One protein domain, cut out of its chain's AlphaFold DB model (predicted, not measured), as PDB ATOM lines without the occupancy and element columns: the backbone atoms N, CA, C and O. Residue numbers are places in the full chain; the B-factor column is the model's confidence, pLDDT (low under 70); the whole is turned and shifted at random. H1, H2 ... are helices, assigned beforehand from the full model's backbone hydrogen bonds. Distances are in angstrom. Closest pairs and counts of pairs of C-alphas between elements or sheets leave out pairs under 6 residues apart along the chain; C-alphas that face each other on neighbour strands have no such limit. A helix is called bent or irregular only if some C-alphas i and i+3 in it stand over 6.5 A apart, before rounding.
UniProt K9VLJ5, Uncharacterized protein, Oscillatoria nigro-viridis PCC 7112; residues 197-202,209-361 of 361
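Overview. This is residues 197 to 202 and 209 to 361 of the 361 residues of an uncharacterized protein of Oscillatoria nigro-viridis PCC 7112 (UniProt K9VLJ5). This is an open zigzag of helices with few contacts: H2 and H4 cross each other near one end with the short H3 at the tip, H5 crosses the first part of H1, and H6 and H7 stick out as a free arm that makes the other end. The printed part has 159 residues with seven named helices, H1 to H7 in order along the chain, and no named strand; its class is all helix. It is extended, with a radius of gyration of the C-alphas of 26.7 A, and spans 90 by 43 by 35 A.

Arrangement. Start with the longest helix, H6, residues 315 to 342, which touches no helix. It has a kink of 36 degrees near residue 336 and is irregular: C-alphas 338 and 341 are 7.5 A apart. Look back to H5, residues 291 to 311, close but not clearly touching H6 and about perpendicular to it at 87 degrees; their closest C-alphas, of Glu 311 and Thr 317, are 6.8 A apart. H5 touches H1, residues 210 to 229, with residues 301 to 305 alone, at a steep tilt of 61 degrees, opposite ways; the closest C-alphas, of Glu 212 and Asn 305, are 6.8 A apart. H1 has a kink of 37 degrees near residue 223, and its residues 223 to 228 alone touch H4, residues 266 to 286, at a shallow tilt of 32 degrees, only just short of steep; the closest C-alphas, of Ile 223 and Ser 285, are 6.4 A apart. H4 touches H2, residues 231 to 248, with 21 pairs of C-alphas within 8 A, the closest those of His 239 and Ala 273 at 5.1 A, at a steep tilt of 47 degrees, opposite ways. H3, residues 250 to 258, and H7, residues 345 to 360, touch no helix. Every O i to N i+4 pair is within hydrogen-bond range in H2, H3, H4 and H7; the figures are 13 of 16 in H1, 16 of 17 in H5 and 22 of 24 in H6.

Along the chain. Find C-alpha 315 at (149.342, 117.138, 54.139); from there H6 runs 40.7 A to C-alpha 342. Find C-alpha 210 at (146.747, 95.947, 52.317), where H1 begins its 27.3 A. H5 measures 30.4 A, H4 29.2 A and H2 25.4 A. H7 ends at C-alpha 360, (173.125, 76.270, 52.190).

Size, cuts and confidence. The C-alphas of Phe 258 and Ser 361, the chain's last residue, are the two farthest apart, at 92.6 A. Residues 203 to 208 are not printed, and C-alphas 202 and 209 are 12.1 A apart across that cut. No link is long. Mean pLDDT of the printed part is 76.4; look for values under 70 at, for instance, residues 255 to 267 and 339 to 350.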
ATOM      1  N   LEU A 197     150.282 104.429  50.586       75.50
ATOM      2  CA  LEU A 197     149.193 105.160  49.937       75.50
ATOM      3  C   LEU A 197     149.259 105.117  48.400       75.50
ATOM      4  O   LEU A 197     148.232 105.359  47.752       75.50
ATOM      5  N   ALA A 198     150.414 104.808  47.798       67.88
ATOM      6  CA  ALA A 198     150.579 104.714  46.344       67.88
ATOM      7  C   ALA A 198     150.055 103.387  45.758       67.88
ATOM      8  O   ALA A 198     150.119 102.334  46.377       67.88
ATOM      9  N   GLN A 199     149.567 103.434  44.511       56.88
ATOM     10  CA  GLN A 199     149.092 102.270  43.734       56.88
ATOM     11  C   GLN A 199     150.176 101.666  42.805       56.88
ATOM     12  O   GLN A 199     149.861 100.953  41.856       56.88
ATOM     13  N   GLN A 200     151.449 102.021  42.993       50.44
ATOM     14  CA  GLN A 200     152.529 101.710  42.042       50.44
ATOM     15  C   GLN A 200     153.016 100.245  42.151       50.44
ATOM     16  O   GLN A 200     152.924  99.647  43.225       50.44
ATOM     17  N   PRO A 201     153.568  99.661  41.063       46.38
ATOM     18  CA  PRO A 201     153.822  98.228  40.899       46.38
ATOM     19  C   PRO A 201     155.114  97.779  41.597       46.38
ATOM     20  O   PRO A 201     156.005  97.193  40.987       46.38
ATOM     21  N   TYR A 202     155.246  98.056  42.887       48.41
ATOM     22  CA  TYR A 202     156.284  97.427  43.695       48.41
ATOM     23  C   TYR A 202     155.740  96.108  44.219       48.41
ATOM     24  O   TYR A 202     154.659  96.100  44.790       48.41
ATOM     25  N   ASN A 209     144.773  95.301  48.035       70.56
ATOM     26  CA  ASN A 209     145.344  96.435  48.755       70.56
ATOM     27  C   ASN A 209     145.373  96.169  50.273       70.56
ATOM     28  O   ASN A 209     144.337  95.943  50.899       70.56
ATOM     29  N   THR A 210     146.556  96.227  50.885       73.31
ATOM     30  CA  THR A 210     146.747  95.947  52.317       73.31
ATOM     31  C   THR A 210     145.945  96.887  53.225       73.31
ATOM     32  O   THR A 210     145.426  96.442  54.247       73.31
ATOM     33  N   ILE A 211     145.804  98.170  52.863       76.38
ATOM     34  CA  ILE A 211     145.061  99.152  53.672       76.38
ATOM     35  C   ILE A 211     143.575  98.799  53.717       76.38
ATOM     36  O   ILE A 211     142.965  98.843  54.780       76.38
ATOM     37  N   GLU A 212     143.005  98.375  52.591       76.44
ATOM     38  CA  GLU A 212     141.602  97.961  52.513       76.44
ATOM     39  C   GLU A 212     141.316  96.748  53.411       76.44
ATOM     40  O   GLU A 212     140.340  96.741  54.163       76.44
ATOM     41  N   GLN A 213     142.210  95.752  53.411       77.88
ATOM     42  CA  GLN A 213     142.082  94.572  54.273       77.88
ATOM     43  C   GLN A 213     142.199  94.915  55.763       77.88
ATOM     44  O   GLN A 213     141.429  94.395  56.577       77.88
ATOM     45  N   ILE A 214     143.143  95.788  56.132       81.75
ATOM     46  CA  ILE A 214     143.314  96.235  57.521       81.75
ATOM     47  C   ILE A 214     142.067  96.989  57.980       81.75
ATOM     48  O   ILE A 214     141.520  96.658  59.032       81.75
ATOM     49  N   THR A 215     141.578  97.947  57.191       78.25
ATOM     50  CA  THR A 215     140.403  98.736  57.570       78.25
ATOM     51  C   THR A 215     139.156  97.871  57.677       78.25
ATOM     52  O   THR A 215     138.432  97.985  58.665       78.25
ATOM     53  N   LYS A 216     138.938  96.936  56.739       79.56
ATOM     54  CA  LYS A 216     137.838  95.964  56.828       79.56
ATOM     55  C   LYS A 216     137.914  95.156  58.123       79.56
ATOM     56  O   LYS A 216     136.929  95.053  58.845       79.56
ATOM     57  N   ARG A 217     139.101  94.649  58.472       83.19
ATOM     58  CA  ARG A 217     139.295  93.889  59.711       83.19
ATOM     59  C   ARG A 217     139.066  94.737  60.964       83.19
ATOM     60  O   ARG A 217     138.522  94.218  61.937       83.19
ATOM     61  N   ILE A 218     139.487  96.002  60.966       84.88
ATOM     62  CA  ILE A 218     139.230  96.929  62.077       84.88
ATOM     63  C   ILE A 218     137.727  97.191  62.201       84.88
ATOM     64  O   ILE A 218     137.207  97.081  63.304       84.88
ATOM     65  N   LEU A 219     137.022  97.461  61.099       80.69
ATOM     66  CA  LEU A 219     135.566  97.651  61.087       80.69
ATOM     67  C   LEU A 219     134.831  96.424  61.636       80.69
ATOM     68  O   LEU A 219     133.994  96.571  62.523       80.69
ATOM     69  N   ASP A 220     135.201  95.221  61.191       77.44
ATOM     70  CA  ASP A 220     134.624  93.973  61.699       77.44
ATOM     71  C   ASP A 220     134.868  93.822  63.211       77.44
ATOM     72  O   ASP A 220     133.958  93.499  63.975       77.44
ATOM     73  N   LEU A 221     136.093  94.083  63.685       84.94
ATOM     74  CA  LEU A 221     136.406  94.045  65.118       84.94
ATOM     75  C   LEU A 221     135.606  95.089  65.902       84.94
ATOM     76  O   LEU A 221     135.119  94.783  66.991       84.94
ATOM     77  N   THR A 222     135.445  96.291  65.351       82.31
ATOM     78  CA  THR A 222     134.653  97.353  65.963       82.31
ATOM     79  C   THR A 222     133.199  96.922  66.094       82.31
ATOM     80  O   THR A 222     132.660  96.978  67.190       82.31
ATOM     81  N   ILE A 223     132.588  96.415  65.025       76.56
ATOM     82  CA  ILE A 223     131.176  96.016  65.003       76.56
ATOM     83  C   ILE A 223     130.907  94.826  65.933       76.56
ATOM     84  O   ILE A 223     129.962  94.861  66.716       76.56
ATOM     85  N   TYR A 224     131.739  93.782  65.884       74.75
ATOM     86  CA  TYR A 224     131.458  92.533  66.599       74.75
ATOM     87  C   TYR A 224     132.031  92.458  68.011       74.75
ATOM     88  O   TYR A 224     131.530  91.683  68.825       74.75
ATOM     89  N   LYS A 225     133.116  93.184  68.306       81.94
ATOM     90  CA  LYS A 225     133.806  93.074  69.599       81.94
ATOM     91  C   LYS A 225     133.776  94.358  70.400       81.94
ATOM     92  O   LYS A 225     133.562  94.273  71.601       81.94
ATOM     93  N   VAL A 226     134.004  95.508  69.770       87.31
ATOM     94  CA  VAL A 226     134.099  96.780  70.500       87.31
ATOM     95  C   VAL A 226     132.712  97.347  70.786       87.31
ATOM     96  O   VAL A 226     132.428  97.663  71.933       87.31
ATOM     97  N   LEU A 227     131.829  97.412  69.784       82.81
ATOM     98  CA  LEU A 227     130.506  98.033  69.888       82.81
ATOM     99  C   LEU A 227     129.637  97.414  70.999       82.81
ATOM    100  O   LEU A 227     129.078  98.178  71.783       82.81
ATOM    101  N   PRO A 228     129.578  96.077  71.164       82.50
ATOM    102  CA  PRO A 228     128.849  95.479  72.282       82.50
ATOM    103  C   PRO A 228     129.486  95.777  73.647       82.50
ATOM    104  O   PRO A 228     128.779  95.855  74.645       82.50
ATOM    105  N   GLN A 229     130.813  95.945  73.713       85.38
ATOM    106  CA  GLN A 229     131.515  96.257  74.966       85.38
ATOM    107  C   GLN A 229     131.295  97.705  75.409       85.38
ATOM    108  O   GLN A 229     131.216  97.949  76.606       85.38
ATOM    109  N   VAL A 230     131.168  98.642  74.463       87.19
ATOM    110  CA  VAL A 230     130.891 100.064  74.747       87.19
ATOM    111  C   VAL A 230     129.394 100.389  74.815       87.19
ATOM    112  O   VAL A 230     129.028 101.537  75.045       87.19
ATOM    113  N   GLN A 231     128.508  99.403  74.618       82.81
ATOM    114  CA  GLN A 231     127.058  99.593  74.717       82.81
ATOM    115  C   GLN A 231     126.614 100.219  76.054       82.81
ATOM    116  O   GLN A 231     125.810 101.146  75.996       82.81
ATOM    117  N   PRO A 232     127.115  99.793  77.233       85.69
ATOM    118  CA  PRO A 232     126.705 100.392  78.505       85.69
ATOM    119  C   PRO A 232     127.066 101.882  78.589       85.69
ATOM    120  O   PRO A 232     126.269 102.694  79.049       85.69
ATOM    121  N   ASP A 233     128.232 102.263  78.061       86.44
ATOM    122  CA  ASP A 233     128.669 103.662  78.025       86.44
ATOM    123  C   ASP A 233     127.809 104.484  77.045       86.44
ATOM    124  O   ASP A 233     127.506 105.654  77.285       86.44
ATOM    125  N   LEU A 234     127.361 103.871  75.940       83.38
ATOM    126  CA  LEU A 234     126.394 104.479  75.019       83.38
ATOM    127  C   LEU A 234     125.015 104.655  75.669       83.38
ATOM    128  O   LEU A 234     124.371 105.678  75.438       83.38
ATOM    129  N   GLU A 235     124.567 103.690  76.476       85.25
ATOM    130  CA  GLU A 235     123.331 103.780  77.266       85.25
ATOM    131  C   GLU A 235     123.390 104.975  78.221       85.25
ATOM    132  O   GLU A 235     122.466 105.790  78.240       85.25
ATOM    133  N   GLU A 236     124.507 105.148  78.931       86.00
ATOM    134  CA  GLU A 236     124.719 106.267  79.855       86.00
ATOM    135  C   GLU A 236     124.767 107.623  79.131       86.00
ATOM    136  O   GLU A 236     124.101 108.582  79.540       86.00
ATOM    137  N   LEU A 237     125.479 107.709  78.000       85.00
ATOM    138  CA  LEU A 237     125.517 108.921  77.174       85.00
ATOM    139  C   LEU A 237     124.135 109.283  76.613       85.00
ATOM    140  O   LEU A 237     123.765 110.463  76.587       85.00
ATOM    141  N   LEU A 238     123.360 108.298  76.153       85.12
ATOM    142  CA  LEU A 238     121.998 108.529  75.672       85.12
ATOM    143  C   LEU A 238     121.070 108.934  76.809       85.12
ATOM    144  O   LEU A 238     120.270 109.849  76.623       85.12
ATOM    145  N   HIS A 239     121.203 108.321  77.984       82.88
ATOM    146  CA  HIS A 239     120.443 108.702  79.167       82.88
ATOM    147  C   HIS A 239     120.684 110.173  79.523       82.88
ATOM    148  O   HIS A 239     119.727 110.939  79.628       82.88
ATOM    149  N   HIS A 240     121.951 110.598  79.586       84.50
ATOM    150  CA  HIS A 240     122.325 111.979  79.897       84.50
ATOM    151  C   HIS A 240     121.752 112.993  78.893       84.50
ATOM    152  O   HIS A 240     121.208 114.037  79.273       84.50
ATOM    153  N   ASN A 241     121.837 112.681  77.598       81.94
ATOM    154  CA  ASN A 241     121.329 113.557  76.545       81.94
ATOM    155  C   ASN A 241     119.795 113.580  76.494       81.94
ATOM    156  O   ASN A 241     119.216 114.654  76.325       81.94
ATOM    157  N   LEU A 242     119.124 112.436  76.664       82.50
ATOM    158  CA  LEU A 242     117.660 112.352  76.689       82.50
ATOM    159  C   LEU A 242     117.087 113.065  77.910       82.50
ATOM    160  O   LEU A 242     116.147 113.844  77.774       82.50
ATOM    161  N   GLU A 243     117.677 112.869  79.086       79.88
ATOM    162  CA  GLU A 243     117.260 113.551  80.308       79.88
ATOM    163  C   GLU A 243     117.384 115.073  80.158       79.88
ATOM    164  O   GLU A 243     116.439 115.811  80.452       79.88
ATOM    165  N   THR A 244     118.519 115.544  79.637       80.62
ATOM    166  CA  THR A 244     118.769 116.973  79.415       80.62
ATOM    167  C   THR A 244     117.826 117.555  78.359       80.62
ATOM    168  O   THR A 244     117.213 118.599  78.586       80.62
ATOM    169  N   THR A 245     117.646 116.863  77.231       82.69
ATOM    170  CA  THR A 245     116.812 117.330  76.112       82.69
ATOM    171  C   THR A 245     115.335 117.371  76.490       82.69
ATOM    172  O   THR A 245     114.643 118.340  76.178       82.69
ATOM    173  N   ILE A 246     114.834 116.352  77.199       79.38
ATOM    174  CA  ILE A 246     113.432 116.332  77.622       79.38
ATOM    175  C   ILE A 246     113.192 117.451  78.640       79.38
ATOM    176  O   ILE A 246     112.233 118.199  78.464       79.38
ATOM    177  N   LYS A 247     114.077 117.647  79.629       76.06
ATOM    178  CA  LYS A 247     113.962 118.745  80.611       76.06
ATOM    179  C   LYS A 247     113.965 120.141  79.976       76.06
ATOM    180  O   LYS A 247     113.355 121.054  80.524       76.06
ATOM    181  N   GLN A 248     114.639 120.312  78.839       79.44
ATOM    182  CA  GLN A 248     114.697 121.577  78.097       79.44
ATOM    183  C   GLN A 248     113.516 121.788  77.136       79.44
ATOM    184  O   GLN A 248     113.344 122.891  76.623       79.44
ATOM    185  N   SER A 249     112.701 120.763  76.882       79.69
ATOM    186  CA  SER A 249     111.599 120.842  75.921       79.69
ATOM    187  C   SER A 249     110.370 121.579  76.472       79.69
ATOM    188  O   SER A 249     110.026 121.459  77.651       79.69
ATOM    189  N   ASP A 250     109.631 122.258  75.589       75.44
ATOM    190  CA  ASP A 250     108.334 122.876  75.916       75.44
ATOM    191  C   ASP A 250     107.330 121.844  76.460       75.44
ATOM    192  O   ASP A 250     106.473 122.154  77.286       75.44
ATOM    193  N   PHE A 251     107.473 120.580  76.053       74.75
ATOM    194  CA  PHE A 251     106.680 119.460  76.548       74.75
ATOM    195  C   PHE A 251     106.860 119.224  78.056       74.75
ATOM    196  O   PHE A 251     105.879 118.969  78.756       74.75
ATOM    197  N   TYR A 252     108.079 119.367  78.582       71.31
ATOM    198  CA  TYR A 252     108.334 119.249  80.020       71.31
ATOM    199  C   TYR A 252     107.716 120.407  80.812       71.31
ATOM    200  O   TYR A 252     107.140 120.184  81.877       71.31
ATOM    201  N   GLN A 253     107.733 121.622  80.253       71.94
ATOM    202  CA  GLN A 253     107.053 122.783  80.842       71.94
ATOM    203  C   GLN A 253     105.526 122.596  80.875       71.94
ATOM    204  O   GLN A 253     104.866 122.909  81.870       71.94
ATOM    205  N   ILE A 254     104.953 122.025  79.811       70.81
ATOM    206  CA  ILE A 254     103.525 121.686  79.736       70.81
ATOM    207  C   ILE A 254     103.172 120.614  80.777       70.81
ATOM    208  O   ILE A 254     102.187 120.765  81.500       70.81
ATOM    209  N   LEU A 255     103.986 119.564  80.920       69.19
ATOM    210  CA  LEU A 255     103.764 118.512  81.918       69.19
ATOM    211  C   LEU A 255     103.826 119.032  83.362       69.19
ATOM    212  O   LEU A 255     102.966 118.660  84.162       69.19
ATOM    213  N   GLN A 256     104.757 119.942  83.677       66.56
ATOM    214  CA  GLN A 256     104.810 120.620  84.983       66.56
ATOM    215  C   GLN A 256     103.551 121.452  85.279       66.56
ATOM    216  O   GLN A 256     103.196 121.643  86.441       66.56
ATOM    217  N   THR A 257     102.860 121.936  84.242       69.69
ATOM    218  CA  THR A 257     101.670 122.788  84.388       69.69
ATOM    219  C   THR A 257     100.410 121.986  84.740       69.69
ATOM    220  O   THR A 257      99.567 122.467  85.496       69.69
ATOM    221  N   PHE A 258     100.267 120.761  84.219       65.62
ATOM    222  CA  PHE A 258      99.054 119.944  84.383       65.62
ATOM    223  C   PHE A 258      99.132 118.905  85.513       65.62
ATOM    224  O   PHE A 258      98.093 118.423  85.964       65.62
ATOM    225  N   SER A 259     100.330 118.575  86.003       55.88
ATOM    226  CA  SER A 259     100.523 117.737  87.188       55.88
ATOM    227  C   SER A 259     101.722 118.254  87.992       55.88
ATOM    228  O   SER A 259     102.838 118.234  87.481       55.88
ATOM    229  N   PRO A 260     101.551 118.681  89.260       57.84
ATOM    230  CA  PRO A 260     102.657 119.179  90.086       57.84
ATOM    231  C   PRO A 260     103.613 118.070  90.567       57.84
ATOM    232  O   PRO A 260     104.510 118.312  91.375       57.84
ATOM    233  N   ILE A 261     103.417 116.835  90.100       57.25
ATOM    234  CA  ILE A 261     104.270 115.694  90.403       57.25
ATOM    235  C   ILE A 261     105.491 115.793  89.484       57.25
ATOM    236  O   ILE A 261     105.430 115.483  88.300       57.25
ATOM    237  N   ASN A 262     106.592 116.275  90.055       54.72
ATOM    238  CA  ASN A 262     107.827 116.705  89.394       54.72
ATOM    239  C   ASN A 262     108.670 115.561  88.784       54.72
ATOM    240  O   ASN A 262     109.899 115.617  88.791       54.72
ATOM    241  N   ILE A 263     108.036 114.490  88.313       57.06
ATOM    242  CA  ILE A 263     108.703 113.239  87.973       57.06
ATOM    243  C   ILE A 263     108.411 112.944  86.503       57.06
ATOM    244  O   ILE A 263     107.391 112.352  86.162       57.06
ATOM    245  N   LEU A 264     109.336 113.324  85.617       61.16
ATOM    246  CA  LEU A 264     109.642 112.383  84.542       61.16
ATOM    247  C   LEU A 264     110.138 111.135  85.267       61.16
ATOM    248  O   LEU A 264     111.127 111.259  85.993       61.16
ATOM    249  N   PRO A 265     109.459 109.981  85.167       63.53
ATOM    250  CA  PRO A 265     109.960 108.779  85.802       63.53
ATOM    251  C   PRO A 265     111.341 108.537  85.209       63.53
ATOM    252  O   PRO A 265     111.457 108.371  83.994       63.53
ATOM    253  N   THR A 266     112.379 108.563  86.042       64.06
ATOM    254  CA  THR A 266     113.754 108.242  85.637       64.06
ATOM    255  C   THR A 266     113.775 106.922  84.861       64.06
ATOM    256  O   THR A 266     114.455 106.797  83.851       64.06
ATOM    257  N   GLU A 267     112.876 106.011  85.239       65.38
ATOM    258  CA  GLU A 267     112.558 104.744  84.582       65.38
ATOM    259  C   GLU A 267     112.158 104.878  83.100       65.38
ATOM    260  O   GLU A 267     112.544 104.043  82.291       65.38
ATOM    261  N   MET A 268     111.405 105.909  82.693       71.06
ATOM    262  CA  MET A 268     111.037 106.112  81.281       71.06
ATOM    263  C   MET A 268     112.236 106.580  80.458       71.06
ATOM    264  O   MET A 268     112.405 106.163  79.314       71.06
ATOM    265  N   THR A 269     113.073 107.446  81.028       74.12
ATOM    266  CA  THR A 269     114.289 107.940  80.370       74.12
ATOM    267  C   THR A 269     115.330 106.829  80.257       74.12
ATOM    268  O   THR A 269     115.970 106.680  79.223       74.12
ATOM    269  N   GLU A 270     115.437 106.002  81.295       78.06
ATOM    270  CA  GLU A 270     116.278 104.809  81.361       78.06
ATOM    271  C   GLU A 270     115.827 103.736  80.361       78.06
ATOM    272  O   GLU A 270     116.633 103.246  79.576       78.06
ATOM    273  N   GLN A 271     114.526 103.434  80.287       79.69
ATOM    274  CA  GLN A 271     113.994 102.475  79.313       79.69
ATOM    275  C   GLN A 271     114.167 102.942  77.866       79.69
ATOM    276  O   GLN A 271     114.492 102.129  77.001       79.69
ATOM    277  N   LEU A 272     113.971 104.234  77.588       80.00
ATOM    278  CA  LEU A 272     114.177 104.788  76.249       80.00
ATOM    279  C   LEU A 272     115.656 104.791  75.861       80.00
ATOM    280  O   LEU A 272     115.974 104.393  74.743       80.00
ATOM    281  N   ALA A 273     116.551 105.189  76.767       81.38
ATOM    282  CA  ALA A 273     117.993 105.146  76.532       81.38
ATOM    283  C   ALA A 273     118.468 103.714  76.254       81.38
ATOM    284  O   ALA A 273     119.084 103.470  75.218       81.38
ATOM    285  N   ASN A 274     118.082 102.760  77.108       83.44
ATOM    286  CA  ASN A 274     118.424 101.347  76.949       83.44
ATOM    287  C   ASN A 274     117.856 100.763  75.658       83.44
ATOM    288  O   ASN A 274     118.557 100.066  74.931       83.44
ATOM    289  N   TYR A 275     116.598 101.060  75.328       83.00
ATOM    290  CA  TYR A 275     115.996 100.577  74.090       83.00
ATOM    291  C   TYR A 275     116.689 101.159  72.854       83.00
ATOM    292  O   TYR A 275     116.949 100.421  71.905       83.00
ATOM    293  N   LEU A 276     117.017 102.453  72.855       81.69
ATOM    294  CA  LEU A 276     117.681 103.113  71.731       81.69
ATOM    295  C   LEU A 276     119.130 102.649  71.563       81.69
ATOM    296  O   LEU A 276     119.521 102.345  70.439       81.69
ATOM    297  N   ALA A 277     119.899 102.532  72.647       81.75
ATOM    298  CA  ALA A 277     121.262 102.006  72.604       81.75
ATOM    299  C   ALA A 277     121.273 100.557  72.121       81.75
ATOM    300  O   ALA A 277     121.965 100.224  71.159       81.75
ATOM    301  N   LYS A 278     120.438  99.710  72.735       83.00
ATOM    302  CA  LYS A 278     120.318  98.303  72.368       83.00
ATOM    303  C   LYS A 278     119.881  98.142  70.922       83.00
ATOM    304  O   LYS A 278     120.481  97.358  70.208       83.00
ATOM    305  N   THR A 279     118.895  98.913  70.464       82.00
ATOM    306  CA  THR A 279     118.455  98.870  69.064       82.00
ATOM    307  C   THR A 279     119.547  99.373  68.123       82.00
ATOM    308  O   THR A 279     119.732  98.789  67.064       82.00
ATOM    309  N   ALA A 280     120.307 100.411  68.479       77.50
ATOM    310  CA  ALA A 280     121.413 100.892  67.651       77.50
ATOM    311  C   ALA A 280     122.521  99.832  67.501       77.50
ATOM    312  O   ALA A 280     122.991  99.586  66.391       77.50
ATOM    313  N   VAL A 281     122.893  99.163  68.595       75.69
ATOM    314  CA  VAL A 281     123.896  98.087  68.598       75.69
ATOM    315  C   VAL A 281     123.366  96.823  67.905       75.69
ATOM    316  O   VAL A 281     124.066  96.238  67.071       75.69
ATOM    317  N   ASP A 282     122.115  96.431  68.170       76.56
ATOM    318  CA  ASP A 282     121.453  95.294  67.517       76.56
ATOM    319  C   ASP A 282     121.322  95.539  66.017       76.56
ATOM    320  O   ASP A 282     121.655  94.660  65.234       76.56
ATOM    321  N   VAL A 283     120.906  96.729  65.573       74.81
ATOM    322  CA  VAL A 283     120.811  97.052  64.143       74.81
ATOM    323  C   VAL A 283     122.182  96.938  63.491       74.81
ATOM    324  O   VAL A 283     122.296  96.269  62.471       74.81
ATOM    325  N   VAL A 284     123.245  97.501  64.067       72.19
ATOM    326  CA  VAL A 284     124.588  97.424  63.462       72.19
ATOM    327  C   VAL A 284     125.118  95.982  63.398       72.19
ATOM    328  O   VAL A 284     125.776  95.620  62.423       72.19
ATOM    329  N   SER A 285     124.793  95.138  64.379       66.75
ATOM    330  CA  SER A 285     125.234  93.735  64.426       66.75
ATOM    331  C   SER A 285     124.383  92.779  63.571       66.75
ATOM    332  O   SER A 285     124.933  91.918  62.884       66.75
ATOM    333  N   THR A 286     123.057  92.953  63.542       68.12
ATOM    334  CA  THR A 286     122.103  92.106  62.789       68.12
ATOM    335  C   THR A 286     121.974  92.487  61.315       68.12
ATOM    336  O   THR A 286     121.610  91.648  60.490       68.12
ATOM    337  N   THR A 287     122.369  93.707  60.932       66.06
ATOM    338  CA  THR A 287     122.441  94.158  59.525       66.06
ATOM    339  C   THR A 287     123.366  93.267  58.671       66.06
ATOM    340  O   THR A 287     123.273  93.275  57.447       66.06
ATOM    341  N   TYR A 288     124.209  92.422  59.275       60.56
ATOM    342  CA  TYR A 288     125.043  91.452  58.556       60.56
ATOM    343  C   TYR A 288     124.315  90.166  58.113       60.56
ATOM    344  O   TYR A 288     124.835  89.417  57.277       60.56
ATOM    345  N   GLU A 289     123.143  89.874  58.684       63.50
ATOM    346  CA  GLU A 289     122.393  88.635  58.430       63.50
ATOM    347  C   GLU A 289     121.392  88.766  57.270       63.50
ATOM    348  O   GLU A 289     121.079  87.771  56.619       63.50
ATOM    349  N   ASP A 290     120.946  89.988  56.961       71.88
ATOM    350  CA  ASP A 290     120.062  90.302  55.829       71.88
ATOM    351  C   ASP A 290     120.876  90.710  54.582       71.88
ATOM    352  O   ASP A 290     121.780  91.549  54.648       71.88
ATOM    353  N   ASP A 291     120.520  90.168  53.412       71.12
ATOM    354  CA  ASP A 291     121.109  90.508  52.107       71.12
ATOM    355  C   ASP A 291     121.045  92.013  51.805       71.12
ATOM    356  O   ASP A 291     121.929  92.569  51.142       71.12
ATOM    357  N   LYS A 292     120.001  92.702  52.285       73.00
ATOM    358  CA  LYS A 292     119.877  94.155  52.121       73.00
ATOM    359  C   LYS A 292     120.828  94.915  53.046       73.00
ATOM    360  O   LYS A 292     121.394  95.927  52.633       73.00
ATOM    361  N   GLY A 293     121.026  94.416  54.263       67.81
ATOM    362  CA  GLY A 293     121.922  95.009  55.246       67.81
ATOM    363  C   GLY A 293     123.400  94.849  54.883       67.81
ATOM    364  O   GLY A 293     124.150  95.825  54.948       67.81
ATOM    365  N   ARG A 294     123.798  93.685  54.347       72.06
ATOM    366  CA  ARG A 294     125.156  93.471  53.813       72.06
ATOM    367  C   ARG A 294     125.540  94.493  52.750       72.06
ATOM    368  O   ARG A 294     126.624  95.057  52.816       72.06
ATOM    369  N   LYS A 295     124.636  94.801  51.812       78.56
ATOM    370  CA  LYS A 295     124.887  95.824  50.781       78.56
ATOM    371  C   LYS A 295     125.094  97.223  51.361       78.56
ATOM    372  O   LYS A 295     125.900  97.984  50.836       78.56
ATOM    373  N   ILE A 296     124.356  97.578  52.414       78.56
ATOM    374  CA  ILE A 296     124.521  98.872  53.090       78.56
ATOM    375  C   ILE A 296     125.892  98.930  53.765       78.56
ATOM    376  O   ILE A 296     126.580  99.942  53.647       78.56
ATOM    377  N   LEU A 297     126.302  97.846  54.423       74.50
ATOM    378  CA  LEU A 297     127.584  97.774  55.112       74.50
ATOM    379  C   LEU A 297     128.773  97.769  54.143       74.50
ATOM    380  O   LEU A 297     129.761  98.451  54.400       74.50
ATOM    381  N   ASP A 298     128.660  97.065  53.016       76.94
ATOM    382  CA  ASP A 298     129.675  97.080  51.959       76.94
ATOM    383  C   ASP A 298     129.844  98.490  51.381       76.94
ATOM    384  O   ASP A 298     130.966  98.990  51.297       76.94
ATOM    385  N   ASN A 299     128.738  99.177  51.069       83.75
ATOM    386  CA  ASN A 299     128.781 100.562  50.597       83.75
ATOM    387  C   ASN A 299     129.374 101.507  51.653       83.75
ATOM    388  O   ASN A 299     130.214 102.340  51.324       83.75
ATOM    389  N   PHE A 300     128.973 101.373  52.921       83.19
ATOM    390  CA  PHE A 300     129.531 102.165  54.019       83.19
ATOM    391  C   PHE A 300     131.037 101.936  54.171       83.19
ATOM    392  O   PHE A 300     131.790 102.899  54.266       83.19
ATOM    393  N   SER A 301     131.483 100.679  54.151       79.06
ATOM    394  CA  SER A 301     132.900 100.313  54.226       79.06
ATOM    395  C   SER A 301     133.686 100.928  53.069       79.06
ATOM    396  O   SER A 301     134.744 101.519  53.282       79.06
ATOM    397  N   GLN A 302     133.150 100.864  51.848       81.25
ATOM    398  CA  GLN A 302     133.780 101.445  50.666       81.25
ATOM    399  C   GLN A 302     133.899 102.976  50.760       81.25
ATOM    400  O   GLN A 302     134.986 103.519  50.549       81.25
ATOM    401  N   GLU A 303     132.818 103.665  51.127       86.31
ATOM    402  CA  GLU A 303     132.800 105.123  51.309       86.31
ATOM    403  C   GLU A 303     133.703 105.569  52.470       86.31
ATOM    404  O   GLU A 303     134.443 106.551  52.350       86.31
ATOM    405  N   PHE A 304     133.711 104.820  53.578       84.81
ATOM    406  CA  PHE A 304     134.601 105.050  54.716       84.81
ATOM    407  C   PHE A 304     136.065 104.896  54.306       84.81
ATOM    408  O   PHE A 304     136.865 105.792  54.563       84.81
ATOM    409  N   ASN A 305     136.416 103.810  53.611       80.94
ATOM    410  CA  ASN A 305     137.767 103.570  53.105       80.94
ATOM    411  C   ASN A 305     138.234 104.700  52.189       80.94
ATOM    412  O   ASN A 305     139.363 105.180  52.309       80.94
ATOM    413  N   GLN A 306     137.371 105.136  51.271       83.31
ATOM    414  CA  GLN A 306     137.692 106.207  50.338       83.31
ATOM    415  C   GLN A 306     137.871 107.551  51.052       83.31
ATOM    416  O   GLN A 306     138.808 108.288  50.736       83.31
ATOM    417  N   SER A 307     137.012 107.852  52.027       87.69
ATOM    418  CA  SER A 307     137.081 109.076  52.828       87.69
ATOM    419  C   SER A 307     138.319 109.092  53.725       87.69
ATOM    420  O   SER A 307     139.083 110.053  53.689       87.69
ATOM    421  N   LEU A 308     138.581 107.995  54.443       84.56
ATOM    422  CA  LEU A 308     139.763 107.820  55.286       84.56
ATOM    423  C   LEU A 308     141.046 107.947  54.467       84.56
ATOM    424  O   LEU A 308     141.963 108.647  54.870       84.56
ATOM    425  N   ARG A 309     141.114 107.315  53.291       80.75
ATOM    426  CA  ARG A 309     142.286 107.428  52.414       80.75
ATOM    427  C   ARG A 309     142.525 108.863  51.958       80.75
ATOM    428  O   ARG A 309     143.678 109.258  51.837       80.75
ATOM    429  N   ARG A 310     141.461 109.618  51.677       86.56
ATOM    430  CA  ARG A 310     141.560 111.035  51.307       86.56
ATOM    431  C   ARG A 310     142.127 111.865  52.449       86.56
ATOM    432  O   ARG A 310     143.040 112.645  52.220       86.56
ATOM    433  N   GLU A 311     141.619 111.649  53.655       87.81
ATOM    434  CA  GLU A 311     142.079 112.345  54.856       87.81
ATOM    435  C   GLU A 311     143.528 111.975  55.202       87.81
ATOM    436  O   GLU A 311     144.346 112.835  55.493       87.81
ATOM    437  N   LEU A 312     143.900 110.699  55.060       84.44
ATOM    438  CA  LEU A 312     145.283 110.231  55.202       84.44
ATOM    439  C   LEU A 312     146.214 110.716  54.083       84.44
ATOM    440  O   LEU A 312     147.409 110.468  54.157       84.44
ATOM    441  N   GLN A 313     145.698 111.334  53.021       85.00
ATOM    442  CA  GLN A 313     146.499 111.987  51.981       85.00
ATOM    443  C   GLN A 313     146.604 113.498  52.199       85.00
ATOM    444  O   GLN A 313     147.377 114.146  51.492       85.00
ATOM    445  N   ASP A 314     145.847 114.055  53.147       90.56
ATOM    446  CA  ASP A 314     145.952 115.457  53.521       90.56
ATOM    447  C   ASP A 314     147.318 115.732  54.163       90.56
ATOM    448  O   ASP A 314     147.787 114.983  55.021       90.56
ATOM    449  N   GLU A 315     147.973 116.809  53.732       88.00
ATOM    450  CA  GLU A 315     149.342 117.138  54.139       88.00
ATOM    451  C   GLU A 315     149.444 117.409  55.647       88.00
ATOM    452  O   GLU A 315     150.431 117.032  56.282       88.00
ATOM    453  N   LYS A 316     148.405 118.010  56.241       91.38
ATOM    454  CA  LYS A 316     148.384 118.321  57.669       91.38
ATOM    455  C   LYS A 316     148.204 117.050  58.493       91.38
ATOM    456  O   LYS A 316     148.999 116.801  59.399       91.38
ATOM    457  N   THR A 317     147.209 116.235  58.149       89.19
ATOM    458  CA  THR A 317     146.951 114.956  58.827       89.19
ATOM    459  C   THR A 317     148.148 114.010  58.690       89.19
ATOM    460  O   THR A 317     148.546 113.364  59.661       89.19
ATOM    461  N   LEU A 318     148.795 113.973  57.519       88.00
ATOM    462  CA  LEU A 318     150.035 113.225  57.318       88.00
ATOM    463  C   LEU A 318     151.166 113.720  58.215       88.00
ATOM    464  O   LEU A 318     151.812 112.894  58.853       88.00
ATOM    465  N   GLY A 319     151.395 115.030  58.294       90.56
ATOM    466  CA  GLY A 319     152.438 115.591  59.155       90.56
ATOM    467  C   GLY A 319     152.221 115.262  60.636       90.56
ATOM    468  O   GLY A 319     153.158 114.854  61.324       90.56
ATOM    469  N   GLU A 320     150.979 115.363  61.118       92.44
ATOM    470  CA  GLU A 320     150.617 114.997  62.494       92.44
ATOM    471  C   GLU A 320     150.871 113.503  62.765       92.44
ATOM    472  O   GLU A 320     151.525 113.152  63.750       92.44
ATOM    473  N   LEU A 321     150.438 112.612  61.865       91.44
ATOM    474  CA  LEU A 321     150.673 111.170  61.991       91.44
ATOM    475  C   LEU A 321     152.157 110.802  61.910       91.44
ATOM    476  O   LEU A 321     152.613 109.940  62.658       91.44
ATOM    477  N   GLN A 322     152.919 111.446  61.025       92.81
ATOM    478  CA  GLN A 322     154.361 111.235  60.912       92.81
ATOM    479  C   GLN A 322     155.077 111.607  62.211       92.81
ATOM    480  O   GLN A 322     155.930 110.847  62.665       92.81
ATOM    481  N   SER A 323     154.688 112.723  62.840       93.69
ATOM    482  CA  SER A 323     155.212 113.120  64.150       93.69
ATOM    483  C   SER A 323     154.885 112.079  65.216       93.69
ATOM    484  O   SER A 323     155.794 111.588  65.875       93.69
ATOM    485  N   LEU A 324     153.616 111.673  65.339       95.19
ATOM    486  CA  LEU A 324     153.188 110.695  66.346       95.19
ATOM    487  C   LEU A 324     153.892 109.342  66.185       95.19
ATOM    488  O   LEU A 324     154.291 108.719  67.166       95.19
ATOM    489  N   LEU A 325     154.066 108.878  64.946       93.75
ATOM    490  CA  LEU A 325     154.787 107.639  64.666       93.75
ATOM    491  C   LEU A 325     156.295 107.783  64.910       93.75
ATOM    492  O   LEU A 325     156.926 106.834  65.377       93.75
ATOM    493  N   SER A 326     156.878 108.950  64.618       95.12
ATOM    494  CA  SER A 326     158.275 109.252  64.945       95.12
ATOM    495  C   SER A 326     158.498 109.247  66.463       95.12
ATOM    496  O   SER A 326     159.450 108.624  66.942       95.12
ATOM    497  N   ASP A 327     157.583 109.843  67.228       95.81
ATOM    498  CA  ASP A 327     157.616 109.864  68.691       95.81
ATOM    499  C   ASP A 327     157.440 108.459  69.280       95.81
ATOM    500  O   ASP A 327     158.234 108.043  70.122       95.81
ATOM    501  N   LEU A 328     156.498 107.662  68.762       95.50
ATOM    502  CA  LEU A 328     156.333 106.260  69.164       95.50
ATOM    503  C   LEU A 328     157.620 105.451  68.935       95.50
ATOM    504  O   LEU A 328     158.036 104.662  69.783       95.50
ATOM    505  N   LEU A 329     158.277 105.639  67.788       95.44
ATOM    506  CA  LEU A 329     159.553 104.986  67.500       95.44
ATOM    507  C   LEU A 329     160.674 105.472  68.431       95.44
ATOM    508  O   LEU A 329     161.537 104.679  68.812       95.44
ATOM    509  N   GLU A 330     160.666 106.746  68.825       94.75
ATOM    510  CA  GLU A 330     161.582 107.273  69.839       94.75
ATOM    511  C   GLU A 330     161.361 106.597  71.195       94.75
ATOM    512  O   GLU A 330     162.325 106.151  71.817       94.75
ATOM    513  N   GLU A 331     160.109 106.436  71.619       93.44
ATOM    514  CA  GLU A 331     159.759 105.722  72.848       93.44
ATOM    515  C   GLU A 331     160.210 104.258  72.801       93.44
ATOM    516  O   GLU A 331     160.818 103.769  73.755       93.44
ATOM    517  N   VAL A 332     159.994 103.562  71.679       90.75
ATOM    518  CA  VAL A 332     160.484 102.186  71.481       90.75
ATOM    519  C   VAL A 332     162.007 102.129  71.600       90.75
ATOM    520  O   VAL A 332     162.535 101.234  72.263       90.75
ATOM    521  N   LYS A 333     162.728 103.091  71.011       89.75
ATOM    522  CA  LYS A 333     164.193 103.179  71.107       89.75
ATOM    523  C   LYS A 333     164.652 103.365  72.550       89.75
ATOM    524  O   LYS A 333     165.563 102.666  72.991       89.75
ATOM    525  N   LEU A 334     164.032 104.292  73.280       89.19
ATOM    526  CA  LEU A 334     164.363 104.575  74.677       89.19
ATOM    527  C   LEU A 334     164.075 103.363  75.570       89.19
ATOM    528  O   LEU A 334     164.948 102.960  76.339       89.19
ATOM    529  N   ASN A 335     162.912 102.731  75.407       85.50
ATOM    530  CA  ASN A 335     162.536 101.525  76.145       85.50
ATOM    531  C   ASN A 335     163.459 100.344  75.832       85.50
ATOM    532  O   ASN A 335     163.816  99.587  76.733       85.50
ATOM    533  N   TYR A 336     163.895 100.193  74.579       81.00
ATOM    534  CA  TYR A 336     164.844  99.148  74.205       81.00
ATOM    535  C   TYR A 336     166.226  99.378  74.820       81.00
ATOM    536  O   TYR A 336     166.799  98.446  75.362       81.00
ATOM    537  N   ILE A 337     166.765 100.599  74.793       80.31
ATOM    538  CA  ILE A 337     168.072 100.886  75.414       80.31
ATOM    539  C   ILE A 337     168.000 100.711  76.939       80.31
ATOM    540  O   ILE A 337     168.936 100.202  77.548       80.31
ATOM    541  N   GLN A 338     166.885 101.095  77.564       76.88
ATOM    542  CA  GLN A 338     166.699 100.944  79.009       76.88
ATOM    543  C   GLN A 338     166.435  99.487  79.434       76.88
ATOM    544  O   GLN A 338     166.848  99.089  80.521       76.88
ATOM    545  N   GLY A 339     165.768  98.684  78.595       67.75
ATOM    546  CA  GLY A 339     165.386  97.293  78.885       67.75
ATOM    547  C   GLY A 339     166.249  96.205  78.225       67.75
ATOM    548  O   GLY A 339     166.125  95.031  78.576       67.75
ATOM    549  N   GLY A 340     167.128  96.567  77.286       60.59
ATOM    550  CA  GLY A 340     167.891  95.671  76.399       60.59
ATOM    551  C   GLY A 340     169.000  94.857  77.069       60.59
ATOM    552  O   GLY A 340     169.652  94.045  76.418       60.59
ATOM    553  N   LEU A 341     169.169  95.003  78.383       53.38
ATOM    554  CA  LEU A 341     170.118  94.245  79.202       53.38
ATOM    555  C   LEU A 341     169.778  92.743  79.331       53.38
ATOM    556  O   LEU A 341     170.569  91.995  79.897       53.38
ATOM    557  N   ASN A 342     168.625  92.289  78.819       56.72
ATOM    558  CA  ASN A 342     168.124  90.920  79.012       56.72
ATOM    559  C   ASN A 342     168.206  90.007  77.775       56.72
ATOM    560  O   ASN A 342     167.879  88.824  77.877       56.72
ATOM    561  N   SER A 343     168.602  90.513  76.606       60.00
ATOM    562  CA  SER A 343     168.716  89.690  75.395       60.00
ATOM    563  C   SER A 343     170.130  89.134  75.275       60.00
ATOM    564  O   SER A 343     171.058  89.911  75.090       60.00
ATOM    565  N   ASP A 344     170.293  87.807  75.368       64.50
ATOM    566  CA  ASP A 344     171.580  87.117  75.184       64.50
ATOM    567  C   ASP A 344     172.027  87.209  73.710       64.50
ATOM    568  O   ASP A 344     171.519  86.472  72.855       64.50
ATOM    569  N   PRO A 345     172.986  88.087  73.367       60.41
ATOM    570  CA  PRO A 345     173.371  88.336  71.979       60.41
ATOM    571  C   PRO A 345     174.073  87.125  71.352       60.41
ATOM    572  O   PRO A 345     174.118  86.988  70.127       60.41
ATOM    573  N   VAL A 346     174.603  86.220  72.185       63.84
ATOM    574  CA  VAL A 346     175.251  84.981  71.747       63.84
ATOM    575  C   VAL A 346     174.214  83.992  71.216       63.84
ATOM    576  O   VAL A 346     174.474  83.315  70.218       63.84
ATOM    577  N   GLN A 347     173.018  83.942  71.813       67.06
ATOM    578  CA  GLN A 347     171.924  83.103  71.313       67.06
ATOM    579  C   GLN A 347     171.438  83.578  69.948       67.06
ATOM    580  O   GLN A 347     171.367  82.773  69.021       67.06
ATOM    581  N   THR A 348     171.217  84.885  69.782       65.56
ATOM    582  CA  THR A 348     170.817  85.462  68.491       65.56
ATOM    583  C   THR A 348     171.868  85.209  67.407       65.56
ATOM    584  O   THR A 348     171.534  84.846  66.281       65.56
ATOM    585  N   PHE A 349     173.159  85.336  67.732       64.94
ATOM    586  CA  PHE A 349     174.232  85.017  66.787       64.94
ATOM    587  C   PHE A 349     174.251  83.530  66.391       64.94
ATOM    588  O   PHE A 349     174.454  83.195  65.222       64.94
ATOM    589  N   THR A 350     174.019  82.635  67.353       66.75
ATOM    590  CA  THR A 350     173.982  81.184  67.113       66.75
ATOM    591  C   THR A 350     172.788  80.792  66.238       66.75
ATOM    592  O   THR A 350     172.950  80.008  65.304       66.75
ATOM    593  N   GLU A 351     171.620  81.390  66.473       70.69
ATOM    594  CA  GLU A 351     170.412  81.210  65.659       70.69
ATOM    595  C   GLU A 351     170.601  81.704  64.215       70.69
ATOM    596  O   GLU A 351     170.236  81.022  63.259       70.69
ATOM    597  N   ILE A 352     171.255  82.853  64.014       70.44
ATOM    598  CA  ILE A 352     171.558  83.351  62.663       70.44
ATOM    599  C   ILE A 352     172.452  82.368  61.894       70.44
ATOM    600  O   ILE A 352     172.258  82.164  60.691       70.44
ATOM    601  N   ASN A 353     173.436  81.761  62.561       67.81
ATOM    602  CA  ASN A 353     174.323  80.797  61.913       67.81
ATOM    603  C   ASN A 353     173.597  79.491  61.564       67.81
ATOM    604  O   ASN A 353     173.779  79.000  60.451       67.81
ATOM    605  N   SER A 354     172.723  78.976  62.434       68.94
ATOM    606  CA  SER A 354     171.947  77.763  62.128       68.94
ATOM    607  C   SER A 354     170.970  77.975  60.962       68.94
ATOM    608  O   SER A 354     170.833  77.110  60.091       68.94
ATOM    609  N   LEU A 355     170.347  79.154  60.870       73.88
ATOM    610  CA  LEU A 355     169.487  79.520  59.740       73.88
ATOM    611  C   LEU A 355     170.265  79.648  58.419       73.88
ATOM    612  O   LEU A 355     169.732  79.323  57.359       73.88
ATOM    613  N   ARG A 356     171.523  80.106  58.460       66.25
ATOM    614  CA  ARG A 356     172.393  80.171  57.273       66.25
ATOM    615  C   ARG A 356     172.810  78.788  56.789       66.25
ATOM    616  O   ARG A 356     172.710  78.538  55.594       66.25
ATOM    617  N   GLU A 357     173.205  77.896  57.693       66.00
ATOM    618  CA  GLU A 357     173.557  76.513  57.340       66.00
ATOM    619  C   GLU A 357     172.370  75.771  56.710       66.00
ATOM    620  O   GLU A 357     172.536  75.106  55.693       66.00
ATOM    621  N   THR A 358     171.156  75.979  57.232       66.94
ATOM    622  CA  THR A 358     169.920  75.388  56.681       66.94
ATOM    623  C   THR A 358     169.571  75.911  55.281       66.94
ATOM    624  O   THR A 358     168.866  75.255  54.524       66.94
ATOM    625  N   ARG A 359     170.039  77.112  54.917       48.38
ATOM    626  CA  ARG A 359     169.827  77.700  53.584       48.38
ATOM    627  C   ARG A 359     170.865  77.231  52.559       48.38
ATOM    628  O   ARG A 359     170.629  77.369  51.361       48.38
ATOM    629  N   GLU A 360     172.021  76.761  53.026       48.28
ATOM    630  CA  GLU A 360     173.125  76.270  52.190       48.28
ATOM    631  C   GLU A 360     173.100  74.741  51.986       48.28
ATOM    632  O   GLU A 360     173.769  74.254  51.070       48.28
ATOM    633  N   SER A 361     172.329  74.001  52.795       46.53
ATOM    634  CA  SER A 361     171.980  72.580  52.601       46.53
ATOM    635  C   SER A 361     170.778  72.403  51.683       46.53
ATOM    636  O   SER A 361     170.817  71.480  50.839       46.53
TER     637      SER A 361